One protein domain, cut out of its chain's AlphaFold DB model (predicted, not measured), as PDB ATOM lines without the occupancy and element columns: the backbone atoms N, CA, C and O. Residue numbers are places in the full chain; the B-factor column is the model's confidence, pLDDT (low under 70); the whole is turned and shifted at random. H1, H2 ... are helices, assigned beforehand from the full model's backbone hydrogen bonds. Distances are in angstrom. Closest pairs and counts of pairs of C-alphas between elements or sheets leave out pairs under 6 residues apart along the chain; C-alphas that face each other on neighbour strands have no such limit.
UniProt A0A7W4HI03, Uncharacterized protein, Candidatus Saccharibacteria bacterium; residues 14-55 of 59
ATOM      1  N   TYR A  14      26.570  33.902  24.378       96.62
ATOM      2  CA  TYR A  14      26.153  35.001  25.234       96.62
ATOM      3  C   TYR A  14      25.731  34.456  26.590       96.62
ATOM      4  O   TYR A  14      24.854  33.597  26.668       96.62
ATOM      5  N   ASP A  15      26.345  34.968  27.648       97.06
ATOM      6  CA  ASP A  15      26.062  34.579  29.024       97.06
ATOM      7  C   ASP A  15      25.179  35.618  29.728       97.06
ATOM      8  O   ASP A  15      25.515  36.803  29.768       97.06
ATOM      9  N   SER A  16      24.089  35.181  30.367       94.56
ATOM     10  CA  SER A  16      23.113  36.090  31.002       94.56
ATOM     11  C   SER A  16      23.653  36.861  32.208       94.56
ATOM     12  O   SER A  16      23.138  37.910  32.576       94.56
ATOM     13  N   TRP A  17      24.732  36.368  32.813       93.00
ATOM     14  CA  TRP A  17      25.413  36.999  33.943       93.00
ATOM     15  C   TRP A  17      26.524  37.970  33.513       93.00
ATOM     16  O   TRP A  17      27.124  38.626  34.365       93.00
ATOM     17  N   ARG A  18      26.827  38.069  32.210       95.94
ATOM     18  CA  ARG A  18      27.847  38.975  31.670       95.94
ATOM     19  C   ARG A  18      27.187  40.186  31.012       95.94
ATOM     20  O   ARG A  18      26.627  40.046  29.929       95.94
ATOM     21  N   PRO A  19      27.335  41.399  31.572       94.00
ATOM     22  CA  PRO A  19      26.707  42.597  31.014       94.00
ATOM     23  C   PRO A  19      27.029  42.858  29.540       94.00
ATOM     24  O   PRO A  19      26.157  43.227  28.755       94.00
ATOM     25  N   GLY A  20      28.284  42.628  29.143       95.75
ATOM     26  CA  GLY A  20      28.708  42.786  27.753       95.75
ATOM     27  C   GLY A  20      27.994  41.827  26.802       95.75
ATOM     28  O   GLY A  20      27.610  42.230  25.704       95.75
ATOM     29  N   ASP A  21      27.763  40.591  27.237       96.69
ATOM     30  CA  ASP A  21      27.116  39.568  26.422       96.69
ATOM     31  C   ASP A  21      25.608  39.784  26.366       96.69
ATOM     32  O   ASP A  21      25.030  39.708  25.288       96.69
ATOM     33  N   VAL A  22      24.980  40.161  27.482       95.44
ATOM     34  CA  VAL A  22      23.561  40.546  27.527       95.44
ATOM     35  C   VAL A  22      23.279  41.708  26.575       95.44
ATOM     36  O   VAL A  22      22.346  41.649  25.774       95.44
ATOM     37  N   ARG A  23      24.122  42.748  26.591       95.56
ATOM     38  CA  ARG A  23      23.985  43.889  25.677       95.56
ATOM     39  C   ARG A  23      24.124  43.477  24.209       95.56
ATOM     40  O   ARG A  23      23.338  43.933  23.381       95.56
ATOM     41  N   ARG A  24      25.118  42.644  23.877       95.44
ATOM     42  CA  ARG A  24      25.331  42.165  22.497       95.44
ATOM     43  C   ARG A  24      24.194  41.258  22.040       95.44
ATOM     44  O   ARG A  24      23.695  41.446  20.938       95.44
ATOM     45  N   PHE A  25      23.736  40.357  22.905       95.69
ATOM     46  CA  PHE A  25      22.582  39.502  22.646       95.69
ATOM     47  C   PHE A  25      21.351  40.327  22.285       95.69
ATOM     48  O   PHE A  25      20.743  40.070  21.258       95.69
ATOM     49  N   VAL A  26      21.011  41.350  23.077       94.25
ATOM     50  CA  VAL A  26      19.851  42.211  22.801       94.25
ATOM     51  C   VAL A  26      19.947  42.879  21.432       94.25
ATOM     52  O   VAL A  26      18.958  42.935  20.702       94.25
ATOM     53  N   GLN A  27      21.126  43.393  21.077       94.38
ATOM     54  CA  GLN A  27      21.344  44.023  19.775       94.38
ATOM     55  C   GLN A  27      21.171  43.017  18.636       94.38
ATOM     56  O   GLN A  27      20.489  43.312  17.657       94.38
ATOM     57  N   ASP A  28      21.745  41.827  18.782       94.88
ATOM     58  CA  ASP A  28      21.673  40.780  17.769       94.88
ATOM     59  C   ASP A  28      20.249  40.226  17.642       94.88
ATOM     60  O   ASP A  28      19.749  40.105  16.527       94.88
ATOM     61  N   TYR A  29      19.562  39.980  18.761       93.94
ATOM     62  CA  TYR A  29      18.184  39.484  18.813       93.94
ATOM     63  C   TYR A  29      17.190  40.479  18.211       93.94
ATOM     64  O   TYR A  29      16.289  40.087  17.477       93.94
ATOM     65  N   LYS A  30      17.376  41.783  18.455       92.94
ATOM     66  CA  LYS A  30      16.528  42.829  17.865       92.94
ATOM     67  C   LYS A  30      16.690  42.930  16.347       92.94
ATOM     68  O   LYS A  30      15.723  43.233  15.655       92.94
ATOM     69  N   ASN A  31      17.904  42.715  15.840       94.50
ATOM     70  CA  ASN A  31      18.193  42.820  14.411       94.50
ATOM     71  C   ASN A  31      17.866  41.528  13.647       94.50
ATOM     72  O   ASN A  31      17.386  41.606  12.523       94.50
ATOM     73  N   ASN A  32      18.145  40.364  14.241       95.06
ATOM     74  CA  ASN A  32      18.014  39.042  13.622       95.06
ATOM     75  C   ASN A  32      17.542  38.012  14.673       95.06
ATOM     76  O   ASN A  32      18.347  37.222  15.183       95.06
ATOM     77  N   PRO A  33      16.252  38.016  15.054       93.31
ATOM     78  CA  PRO A  33      15.723  37.075  16.046       93.31
ATOM     79  C   PRO A  33      15.797  35.612  15.572       93.31
ATOM     80  O   PRO A  33      15.881  34.691  16.381       93.31
ATOM     81  N   ASP A  34      15.834  35.388  14.257       95.50
ATOM     82  CA  ASP A  34      16.007  34.088  13.610       95.50
ATOM     83  C   ASP A  34      17.358  33.421  13.913       95.50
ATOM     84  O   ASP A  34      17.478  32.201  13.818       95.50
ATOM     85  N   TYR A  35      18.361  34.179  14.365       95.00
ATOM     86  CA  TYR A  35      19.654  33.625  14.779       95.00
ATOM     87  C   TYR A  35      19.604  32.867  16.108       95.00
ATOM     88  O   TYR A  35      20.624  32.335  16.545       95.00
ATOM     89  N   PHE A  36      18.447  32.835  16.764       95.31
ATOM     90  CA  PHE A  36      18.262  32.231  18.078       95.31
ATOM     91  C   PHE A  36      17.169  31.153  18.074       95.31
ATOM     92  O   PHE A  36      16.644  30.816  19.130       95.31
ATOM     93  N   GLN A  37      16.829  30.588  16.910       94.50
ATOM     94  CA  GLN A  37      15.769  29.579  16.773       94.50
ATOM     95  C   GLN A  37      16.017  28.287  17.559       94.50
ATOM     96  O   GLN A  37      15.056  27.595  17.897       94.50
ATOM     97  N   LYS A  38      17.274  27.920  17.836       93.69
ATOM     98  CA  LYS A  38      17.579  26.751  18.678       93.69
ATOM     99  C   LYS A  38      17.556  27.055  20.174       93.69
ATOM    100  O   LYS A  38      17.566  26.109  20.963       93.69
ATOM    101  N   ALA A  39      17.558  28.327  20.570       93.62
ATOM    102  CA  ALA A  39      17.399  28.701  21.968       93.62
ATOM    103  C   ALA A  39      15.948  28.464  22.395       93.62
ATOM    104  O   ALA A  39      15.016  28.694  21.626       93.62
ATOM    105  N   ARG A  40      15.741  27.993  23.623       94.62
ATOM    106  CA  ARG A  40      14.387  27.852  24.168       94.62
ATOM    107  C   ARG A  40      13.835  29.227  24.523       94.62
ATOM    108  O   ARG A  40      14.573  30.073  25.026       94.62
ATOM    109  N   ASP A  41      12.521  29.397  24.402       94.38
ATOM    110  CA  ASP A  41      11.839  30.641  24.786       94.38
ATOM    111  C   ASP A  41      12.170  31.059  26.228       94.38
ATOM    112  O   ASP A  41      12.461  32.222  26.488       94.38
ATOM    113  N   SER A  42      12.247  30.094  27.153       94.69
ATOM    114  CA  SER A  42      12.636  30.342  28.547       94.69
ATOM    115  C   SER A  42      14.072  30.856  28.707       94.69
ATOM    116  O   SER A  42      14.370  31.584  29.646       94.69
ATOM    117  N   GLU A  43      14.998  30.454  27.832       95.06
ATOM    118  CA  GLU A  43      16.383  30.940  27.869       95.06
ATOM    119  C   GLU A  43      16.453  32.373  27.339       95.06
ATOM    120  O   GLU A  43      17.102  33.227  27.947       95.06
ATOM    121  N   ILE A  44      15.741  32.647  26.241       95.06
ATOM    122  CA  ILE A  44      15.595  33.996  25.682       95.06
ATOM    123  C   ILE A  44      14.984  34.931  26.729       95.06
ATOM    124  O   ILE A  44      15.502  36.025  26.943       95.06
ATOM    125  N   GLU A  45      13.939  34.490  27.430       95.06
ATOM    126  CA  GLU A  45      13.294  35.268  28.486       95.06
ATOM    127  C   GLU A  45      14.271  35.636  29.608       95.06
ATOM    128  O   GLU A  45      14.348  36.807  29.970       95.06
ATOM    129  N   VAL A  46      15.102  34.698  30.083       95.62
ATOM    130  CA  VAL A  46      16.127  34.989  31.104       95.62
ATOM    131  C   VAL A  46      17.160  36.007  30.604       95.62
ATOM    132  O   VAL A  46      17.603  36.865  31.372       95.62
ATOM    133  N   MET A  47      17.558  35.952  29.327       95.31
ATOM    134  CA  MET A  47      18.455  36.962  28.749       95.31
ATOM    135  C   MET A  47      17.796  38.342  28.677       95.31
ATOM    136  O   MET A  47      18.444  39.343  28.989       95.31
ATOM    137  N   LEU A  48      16.522  38.407  28.289       94.44
ATOM    138  CA  LEU A  48      15.766  39.658  28.222       94.44
ATOM    139  C   LEU A  48      15.491  40.236  29.616       94.44
ATOM    140  O   LEU A  48      15.618  41.443  29.798       94.44
ATOM    141  N   GLU A  49      15.178  39.403  30.609       94.50
ATOM    142  CA  GLU A  49      15.062  39.799  32.019       94.50
ATOM    143  C   GLU A  49      16.386  40.382  32.523       94.50
ATOM    144  O   GLU A  49      16.428  41.522  32.983       94.50
ATOM    145  N   SER A  50      17.496  39.672  32.290       93.19
ATOM    146  CA  SER A  50      18.838  40.155  32.641       93.19
ATOM    147  C   SER A  50      19.170  41.483  31.954       93.19
ATOM    148  O   SER A  50      19.885  42.312  32.516       93.19
ATOM    149  N   ALA A  51      18.674  41.703  30.735       93.06
ATOM    150  CA  ALA A  51      18.861  42.952  30.012       93.06
ATOM    151  C   ALA A  51      18.004  44.102  30.553       93.06
ATOM    152  O   ALA A  51      18.479  45.240  30.563       93.06
ATOM    153  N   ARG A  52      16.775  43.827  31.006       93.75
ATOM    154  CA  ARG A  52      15.891  44.805  31.665       93.75
ATOM    155  C   ARG A  52      16.480  45.253  32.997       93.75
ATOM    156  O   ARG A  52      16.617  46.453  33.216       93.75
ATOM    157  N   ASP A  53      16.940  44.310  33.817       91.75
ATOM    158  CA  ASP A  53      17.583  44.591  35.107       91.75
ATOM    159  C   ASP A  53      18.822  45.488  34.964       91.75
ATOM    160  O   ASP A  53      19.138  46.292  35.840       91.75
ATOM    161  N   GLN A  54      19.521  45.371  33.834       88.38
ATOM    162  CA  GLN A  54      20.718  46.152  33.519       88.38
ATOM    163  C   GLN A  54      20.429  47.429  32.713       88.38
ATOM    164  O   GLN A  54      21.354  48.184  32.408       88.38
ATOM    165  N   GLY A  55      19.169  47.687  32.347       88.25
ATOM    166  CA  GLY A  55      18.763  48.848  31.549       88.25
ATOM    167  C   GLY A  55      19.200  48.806  30.079       88.25
ATOM    168  O   GLY A  55      19.215  49.842  29.413       88.25
TER     169      GLY A  55
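This is residues 14 to 55 of the 59 residues of an uncharacterized protein of Candidatus Saccharibacteria bacterium (UniProt A0A7W4HI03). Two helices of equal residue count, H1 and H3, meet as a V, the first half of H1 packing on the later part of H3, and the short helix H2 with the link after it bridges the wide end of the V. Residues 14 to 18 loop over one side of the two long helices near where they meet, and residues 37 to 42 stick out at the wide end. The printed part has 42 residues with three named helices, in the order H1, H2, H3, and no named strand; the class is all helix. It is compact, with a radius of gyration of the C-alphas of 9.3 A, and rounded, with spans of 24 by 19 by 14 A.

The printed part begins at Tyr 14. H1 covers residues 19 to 31, from C-alpha 19 at (26.707, 42.597, 31.014), and is 18.7 A long from first to last C-alpha. H2, residues 33 to 36, is 5.8 A long. H3 covers residues 41 to 53, is 18.3 A long and ends with C-alpha 53 at (17.583, 44.591, 35.107).

H1 and H3 touch, the closest C-alphas being those of Val 22 and Ala 51, 5.8 A apart. H3 touches H1 with residues 47 to 51 alone. They run opposite ways at a steep tilt of 61 degrees. H1 and H2 are close but not clearly touching, with the C-alphas of Tyr 29 and Tyr 35 closest at 7.3 A. H2 and H3 are only just apart, at 8.2 A between their closest C-alphas. In H1 and H3 every O i to N i+4 pair is within hydrogen-bond range; H2 is too short for such a pair.

The two C-alphas farthest apart, those of Lys 38 and Gly 55, are 25.6 A apart. The links H1 to H2 and H2 to H3 are tight. Residues 37 to 42 stand free. The printed part has no cut. The mean pLDDT of the printed part is 94.4, and no printed residue is under 70.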